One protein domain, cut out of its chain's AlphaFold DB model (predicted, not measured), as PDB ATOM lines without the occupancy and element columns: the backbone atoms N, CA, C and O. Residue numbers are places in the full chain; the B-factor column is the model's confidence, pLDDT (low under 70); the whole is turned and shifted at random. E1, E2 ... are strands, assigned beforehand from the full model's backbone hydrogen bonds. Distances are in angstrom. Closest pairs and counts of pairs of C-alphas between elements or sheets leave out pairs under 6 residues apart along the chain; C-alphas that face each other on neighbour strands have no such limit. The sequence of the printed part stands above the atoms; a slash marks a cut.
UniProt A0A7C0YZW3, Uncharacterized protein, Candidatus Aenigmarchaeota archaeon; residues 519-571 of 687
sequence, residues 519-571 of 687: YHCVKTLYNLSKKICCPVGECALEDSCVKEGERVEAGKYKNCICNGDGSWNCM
ATOM      1  N   TYR A 519      17.462 -42.737 -39.629       84.75
ATOM      2  CA  TYR A 519      16.710 -41.716 -38.902       84.75
ATOM      3  C   TYR A 519      15.345 -41.479 -39.542       84.75
ATOM      4  O   TYR A 519      15.231 -41.387 -40.763       84.75
ATOM      5  N   HIS A 520      14.318 -41.326 -38.708       87.88
ATOM      6  CA  HIS A 520      12.952 -41.001 -39.106       87.88
ATOM      7  C   HIS A 520      12.482 -39.699 -38.468       87.88
ATOM      8  O   HIS A 520      12.967 -39.276 -37.419       87.88
ATOM      9  N   CYS A 521      11.480 -39.087 -39.096       87.75
ATOM     10  CA  CYS A 521      10.858 -37.884 -38.585       87.75
ATOM     11  C   CYS A 521       9.728 -38.237 -37.608       87.75
ATOM     12  O   CYS A 521       8.611 -38.578 -38.015       87.75
ATOM     13  N   VAL A 522      10.018 -38.163 -36.308       88.62
ATOM     14  CA  VAL A 522       9.158 -38.682 -35.235       88.62
ATOM     15  C   VAL A 522       8.460 -37.539 -34.499       88.62
ATOM     16  O   VAL A 522       9.058 -36.511 -34.185       88.62
ATOM     17  N   LYS A 523       7.162 -37.702 -34.216       86.69
ATOM     18  CA  LYS A 523       6.371 -36.724 -33.448       86.69
ATOM     19  C   LYS A 523       6.827 -36.692 -31.994       86.69
ATOM     20  O   LYS A 523       6.953 -37.742 -31.370       86.69
ATOM     21  N   THR A 524       6.983 -35.498 -31.432       84.56
ATOM     22  CA  THR A 524       7.293 -35.373 -30.004       84.56
ATOM     23  C   THR A 524       6.084 -35.755 -29.143       84.56
ATOM     24  O   THR A 524       4.940 -35.514 -29.526       84.56
ATOM     25  N   LEU A 525       6.327 -36.324 -27.959       78.88
ATOM     26  CA  LEU A 525       5.292 -36.881 -27.075       78.88
ATOM     27  C   LEU A 525       4.085 -35.954 -26.798       78.88
ATOM     28  O   LEU A 525       2.938 -36.395 -26.880       78.88
ATOM     29  N   TYR A 526       4.314 -34.681 -26.456       73.31
ATOM     30  CA  TYR A 526       3.226 -33.745 -26.109       73.31
ATOM     31  C   TYR A 526       2.925 -32.714 -27.186       73.31
ATOM     32  O   TYR A 526       1.784 -32.267 -27.274       73.31
ATOM     33  N   ASN A 527       3.909 -32.343 -28.006       72.06
ATOM     34  CA  ASN A 527       3.675 -31.440 -29.116       72.06
ATOM     35  C   ASN A 527       3.663 -32.226 -30.430       72.06
ATOM     36  O   ASN A 527       4.670 -32.308 -31.128       72.06
ATOM     37  N   LEU A 528       2.505 -32.783 -30.787       69.94
ATOM     38  CA  LEU A 528       2.365 -33.536 -32.037       69.94
ATOM     39  C   LEU A 528       2.553 -32.672 -33.297       69.94
ATOM     40  O   LEU A 528       2.698 -33.244 -34.380       69.94
ATOM     41  N   SER A 529       2.553 -31.335 -33.169       68.69
ATOM     42  CA  SER A 529       2.897 -30.420 -34.263       68.69
ATOM     43  C   SER A 529       4.387 -30.348 -34.533       68.69
ATOM     44  O   SER A 529       4.792 -30.010 -35.642       68.69
ATOM     45  N   LYS A 530       5.198 -30.664 -33.524       80.25
ATOM     46  CA  LYS A 530       6.643 -30.716 -33.634       80.25
ATOM     47  C   LYS A 530       7.058 -32.152 -33.907       80.25
ATOM     48  O   LYS A 530       6.719 -33.074 -33.159       80.25
ATOM     49  N   LYS A 531       7.810 -32.333 -34.983       87.88
ATOM     50  CA  LYS A 531       8.537 -33.566 -35.243       87.88
ATOM     51  C   LYS A 531      10.018 -33.247 -35.292       87.88
ATOM     52  O   LYS A 531      10.393 -32.165 -35.741       87.88
ATOM     53  N   ILE A 532      10.819 -34.190 -34.830       90.38
ATOM     54  CA  ILE A 532      12.274 -34.109 -34.879       90.38
ATOM     55  C   ILE A 532      12.834 -35.391 -35.483       90.38
ATOM     56  O   ILE A 532      12.171 -36.435 -35.470       90.38
ATOM     57  N   CYS A 533      14.037 -35.312 -36.033       90.81
ATOM     58  CA  CYS A 533      14.739 -36.490 -36.509       90.81
ATOM     59  C   CYS A 533      15.246 -37.311 -35.327       90.81
ATOM     60  O   CYS A 533      15.956 -36.787 -34.472       90.81
ATOM     61  N   CYS A 534      14.896 -38.594 -35.295       89.75
ATOM     62  CA  CYS A 534      15.394 -39.555 -34.314       89.75
ATOM     63  C   CYS A 534      15.838 -40.846 -34.998       89.75
ATOM     64  O   CYS A 534      15.295 -41.172 -36.060       89.75
ATOM     65  N   PRO A 535      16.794 -41.590 -34.415       88.62
ATOM     66  CA  PRO A 535      17.145 -42.909 -34.907       88.62
ATOM     67  C   PRO A 535      15.909 -43.814 -35.025       88.62
ATOM     68  O   PRO A 535      14.967 -43.731 -34.232       88.62
ATOM     69  N   VAL A 536      15.888 -44.678 -36.038       86.00
ATOM     70  CA  VAL A 536      14.840 -45.696 -36.189       86.00
ATOM     71  C   VAL A 536      14.872 -46.596 -34.956       86.00
ATOM     72  O   VAL A 536      15.926 -47.131 -34.623       86.00
ATOM     73  N   GLY A 537      13.730 -46.771 -34.288       83.31
ATOM     74  CA  GLY A 537      13.682 -47.471 -33.000       83.31
ATOM     75  C   GLY A 537      13.586 -46.542 -31.787       83.31
ATOM     76  O   GLY A 537      13.474 -47.018 -30.665       83.31
ATOM     77  N   GLU A 538      13.650 -45.221 -31.971       89.69
ATOM     78  CA  GLU A 538      13.656 -44.264 -30.863       89.69
ATOM     79  C   GLU A 538      12.440 -43.331 -30.876       89.69
ATOM     80  O   GLU A 538      11.764 -43.131 -31.889       89.69
ATOM     81  N   CYS A 539      12.152 -42.743 -29.715       88.31
ATOM     82  CA  CYS A 539      11.025 -41.847 -29.513       88.31
ATOM     83  C   CYS A 539      11.484 -40.405 -29.300       88.31
ATOM     84  O   CYS A 539      12.430 -40.140 -28.565       88.31
ATOM     85  N   ALA A 540      10.753 -39.453 -29.882       88.44
ATOM     86  CA  ALA A 540      11.056 -38.030 -29.765       88.44
ATOM     87  C   ALA A 540      10.491 -37.399 -28.477       88.44
ATOM     88  O   ALA A 540       9.286 -37.481 -28.192       88.44
ATOM     89  N   LEU A 541      11.348 -36.688 -27.741       86.00
ATOM     90  CA  LEU A 541      11.051 -35.944 -26.521       86.00
ATOM     91  C   LEU A 541      11.523 -34.485 -26.631       86.00
ATOM     92  O   LEU A 541      12.686 -34.183 -26.376       86.00
ATOM     93  N   GLU A 542      10.598 -33.576 -26.954       81.19
ATOM     94  CA  GLU A 542      10.859 -32.145 -27.214       81.19
ATOM     95  C   GLU A 542      11.946 -31.916 -28.286       81.19
ATOM     96  O   GLU A 542      11.592 -31.763 -29.453       81.19
ATOM     97  N   ASP A 543      13.220 -31.914 -27.891       81.62
ATOM     98  CA  ASP A 543      14.415 -31.686 -28.724       81.62
ATOM     99  C   ASP A 543      15.428 -32.850 -28.655       81.62
ATOM    100  O   ASP A 543      16.584 -32.703 -29.037       81.62
ATOM    101  N   SER A 544      15.024 -34.005 -28.117       87.06
ATOM    102  CA  SER A 544      15.906 -35.153 -27.849       87.06
ATOM    103  C   SER A 544      15.259 -36.483 -28.232       87.06
ATOM    104  O   SER A 544      14.034 -36.563 -28.339       87.06
ATOM    105  N   CYS A 545      16.069 -37.525 -28.416       88.19
ATOM    106  CA  CYS A 545      15.612 -38.876 -28.735       88.19
ATOM    107  C   CYS A 545      15.859 -39.819 -27.550       88.19
ATOM    108  O   CYS A 545      16.812 -39.651 -26.788       88.19
ATOM    109  N   VAL A 546      14.938 -40.760 -27.341       87.69
ATOM    110  CA  VAL A 546      14.960 -41.713 -26.227       87.69
ATOM    111  C   VAL A 546      14.868 -43.125 -26.780       87.69
ATOM    112  O   VAL A 546      13.977 -43.420 -27.582       87.69
ATOM    113  N   LYS A 547      15.769 -43.997 -26.322       88.19
ATOM    114  CA  LYS A 547      15.868 -45.378 -26.796       88.19
ATOM    115  C   LYS A 547      14.671 -46.219 -26.386       88.19
ATOM    116  O   LYS A 547      14.062 -46.000 -25.338       88.19
ATOM    117  N   GLU A 548      14.367 -47.225 -27.199       87.31
ATOM    118  CA  GLU A 548      13.384 -48.251 -26.861       87.31
ATOM    119  C   GLU A 548      13.644 -48.842 -25.466       87.31
ATOM    120  O   GLU A 548      14.772 -49.180 -25.107       87.31
ATOM    121  N   GLY A 549      12.584 -48.958 -24.667       81.00
ATOM    122  CA  GLY A 549      12.638 -49.518 -23.317       81.00
ATOM    123  C   GLY A 549      13.185 -48.570 -22.247       81.00
ATOM    124  O   GLY A 549      13.001 -48.848 -21.059       81.00
ATOM    125  N   GLU A 550      13.785 -47.436 -22.618       83.00
ATOM    126  CA  GLU A 550      14.236 -46.440 -21.650       83.00
ATOM    127  C   GLU A 550      13.063 -45.617 -21.108       83.00
ATOM    128  O   GLU A 550      12.139 -45.203 -21.819       83.00
ATOM    129  N   ARG A 551      13.110 -45.388 -19.794       78.62
ATOM    130  CA  ARG A 551      12.176 -44.540 -19.059       78.62
ATOM    131  C   ARG A 551      12.802 -43.164 -18.898       78.62
ATOM    132  O   ARG A 551      13.954 -43.062 -18.496       78.62
ATOM    133  N   VAL A 552      12.030 -42.102 -19.119       77.62
ATOM    134  CA  VAL A 552      12.535 -40.745 -18.864       77.62
ATOM    135  C   VAL A 552      12.806 -40.578 -17.364       77.62
ATOM    136  O   VAL A 552      11.912 -40.783 -16.546       77.62
ATOM    137  N   GLU A 553      14.034 -40.231 -16.978       61.53
ATOM    138  CA  GLU A 553      14.450 -40.258 -15.566       61.53
ATOM    139  C   GLU A 553      14.010 -39.023 -14.759       61.53
ATOM    140  O   GLU A 553      13.913 -39.082 -13.532       61.53
ATOM    141  N   ALA A 554      13.680 -37.903 -15.419       56.56
ATOM    142  CA  ALA A 554      13.393 -36.636 -14.745       56.56
ATOM    143  C   ALA A 554      12.219 -35.840 -15.349       56.56
ATOM    144  O   ALA A 554      11.897 -35.910 -16.535       56.56
ATOM    145  N   GLY A 555      11.584 -35.024 -14.502       62.69
ATOM    146  CA  GLY A 555      10.587 -34.033 -14.912       62.69
ATOM    147  C   GLY A 555       9.185 -34.586 -15.197       62.69
ATOM    148  O   GLY A 555       8.784 -35.652 -14.733       62.69
ATOM    149  N   LYS A 556       8.399 -33.813 -15.955       63.72
ATOM    150  CA  LYS A 556       6.979 -34.076 -16.280       63.72
ATOM    151  C   LYS A 556       6.730 -35.327 -17.141       63.72
ATOM    152  O   LYS A 556       5.579 -35.680 -17.353       63.72
ATOM    153  N   TYR A 557       7.792 -35.968 -17.622       69.00
ATOM    154  CA  TYR A 557       7.767 -37.120 -18.527       69.00
ATOM    155  C   TYR A 557       8.131 -38.436 -17.839       69.00
ATOM    156  O   TYR A 557       8.147 -39.482 -18.485       69.00
ATOM    157  N   LYS A 558       8.418 -38.396 -16.530       70.94
ATOM    158  CA  LYS A 558       9.084 -39.476 -15.793       70.94
ATOM    159  C   LYS A 558       8.381 -40.832 -15.804       70.94
ATOM    160  O   LYS A 558       8.925 -41.807 -15.307       70.94
ATOM    161  N   ASN A 559       7.136 -40.905 -16.259       74.38
ATOM    162  CA  ASN A 559       6.356 -42.137 -16.288       74.38
ATOM    163  C   ASN A 559       6.223 -42.733 -17.697       74.38
ATOM    164  O   ASN A 559       5.541 -43.741 -17.861       74.38
ATOM    165  N   CYS A 560       6.871 -42.134 -18.697       81.06
ATOM    166  CA  CYS A 560       6.813 -42.558 -20.088       81.06
ATOM    167  C   CYS A 560       8.020 -43.419 -20.470       81.06
ATOM    168  O   CYS A 560       9.159 -43.083 -20.145       81.06
ATOM    169  N   ILE A 561       7.733 -44.526 -21.155       86.06
ATOM    170  CA  ILE A 561       8.692 -45.471 -21.729       86.06
ATOM    171  C   ILE A 561       8.526 -45.441 -23.249       86.06
ATOM    172  O   ILE A 561       7.393 -45.408 -23.742       86.06
ATOM    173  N   CYS A 562       9.631 -45.431 -23.987       86.62
ATOM    174  CA  CYS A 562       9.598 -45.534 -25.444       86.62
ATOM    175  C   CYS A 562       9.330 -46.983 -25.893       86.62
ATOM    176  O   CYS A 562      10.000 -47.902 -25.427       86.62
ATOM    177  N   ASN A 563       8.380 -47.189 -26.811       81.88
ATOM    178  CA  ASN A 563       8.003 -48.517 -27.324       81.88
ATOM    179  C   ASN A 563       8.777 -48.952 -28.584       81.88
ATOM    180  O   ASN A 563       8.440 -49.974 -29.172       81.88
ATOM    181  N   GLY A 564       9.747 -48.164 -29.055       71.25
ATOM    182  CA  GLY A 564      10.562 -48.502 -30.228       71.25
ATOM    183  C   GLY A 564       9.935 -48.179 -31.589       71.25
ATOM    184  O   GLY A 564      10.631 -47.954 -32.571       71.25
ATOM    185  N   ASP A 565       8.616 -48.042 -31.674       72.31
ATOM    186  CA  ASP A 565       7.895 -47.647 -32.895       72.31
ATOM    187  C   ASP A 565       7.678 -46.121 -33.010       72.31
ATOM    188  O   ASP A 565       6.853 -45.646 -33.793       72.31
ATOM    189  N   GLY A 566       8.392 -45.337 -32.193       70.19
ATOM    190  CA  GLY A 566       8.183 -43.897 -32.032       70.19
ATOM    191  C   GLY A 566       6.965 -43.538 -31.169       70.19
ATOM    192  O   GLY A 566       6.668 -42.352 -30.994       70.19
ATOM    193  N   SER A 567       6.252 -44.529 -30.620       77.62
ATOM    194  CA  SER A 567       5.165 -44.320 -29.665       77.62
ATOM    195  C   SER A 567       5.643 -44.409 -28.216       77.62
ATOM    196  O   SER A 567       6.629 -45.060 -27.874       77.62
ATOM    197  N   TRP A 568       4.893 -43.753 -27.337       82.19
ATOM    198  CA  TRP A 568       5.181 -43.700 -25.913       82.19
ATOM    199  C   TRP A 568       4.144 -44.483 -25.118       82.19
ATOM    200  O   TRP A 568       2.938 -44.297 -25.294       82.19
ATOM    201  N   ASN A 569       4.611 -45.298 -24.176       82.44
ATOM    202  CA  ASN A 569       3.784 -45.892 -23.138       82.44
ATOM    203  C   ASN A 569       4.015 -45.166 -21.814       82.44
ATOM    204  O   ASN A 569       5.024 -45.370 -21.139       82.44
ATOM    205  N   CYS A 570       3.072 -44.308 -21.436       80.12
ATOM    206  CA  CYS A 570       3.111 -43.627 -20.153       80.12
ATOM    207  C   CYS A 570       2.301 -44.394 -19.106       80.12
ATOM    208  O   CYS A 570       1.069 -44.438 -19.149       80.12
ATOM    209  N   MET A 571       3.005 -44.998 -18.144       73.38
ATOM    210  CA  MET A 571       2.379 -45.592 -16.966       73.38
ATOM    211  C   MET A 571       1.682 -44.491 -16.175       73.38
ATOM    212  O   MET A 571       2.254 -43.423 -16.001       73.38
TER     213      MET A 571
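AT A GLANCE: This is residues 519 to 571 of the 687 residues of an uncharacterized protein of Candidatus Aenigmarchaeota archaeon (UniProt A0A7C0YZW3). Three small two-stranded hairpins follow one another in a row: E1 with E2 at one end, E3 with E4 in the middle, and E5 with E6 at the other end. Much of the rest is loop, above all the long link of residues 548 to 559, which leads from E4 to E5. The printed part has 53 residues with no named helix and six named strands, E1 to E6 in order along the chain, in three antiparallel sheets of two strands each. The class is all strand, although the strands hold 24 of the 53 printed residues, under half. The whole is compact, with a radius of gyration of the C-alphas of 9.7 A and spans of 24 by 20 by 14 A.

IN THESE COORDINATES: The longest strands are E1, residues 519 to 523, and E2, residues 531 to 535, each 12.7 A from first to last C-alpha. E1 begins with C-alpha 519 at (16.710, -41.716, -38.902). E3, residues 538 to 541, is 9.7 A long, and E4, residues 544 to 547, is 10.3 A long; C-alpha 541 is at (11.051, -35.944, -26.521). E5, residues 560 to 562, and E6, residues 568 to 570, are 6.7 A and 6.1 A long, and E6 ends with C-alpha 570 at (3.111, -43.627, -20.153).

HOW THE PARTS SIT: E1 and E2 form a hairpin, antiparallel at 142 degrees, with N 520 and O 534 within hydrogen-bond range at 2.8 A. The closest C-alphas of E1 and E3, those of Val 522 and Ala 540, are 5.8 A apart. Those of E2 and E4, Cys 534 and Cys 545, are 5.6 A apart. E3 and E4 form a hairpin, antiparallel at 144 degrees, with N 541 and O 544 within hydrogen-bond range at 2.8 A. The closest C-alphas of E3 and E5, those of Cys 539 and Cys 562, are 5.7 A apart. E5 and E6 form a hairpin, antiparallel at 153 degrees, with N 561 and O 569 within hydrogen-bond range at 2.8 A. E1 and E2 are each apart from E5 and from E6.

THE WHOLE: The two C-alphas farthest apart are those of Tyr 519 and Met 571, 26.5 A. The printed part has no cut. The links E2 to E3, E3 to E4 and E5 to E6 are tight, E1 to E2 is short, and E4 to E5, with 12 residues, is long. The mean pLDDT of the printed part is 80.3; residues 528 to 529 and 553 to 557 are under 70.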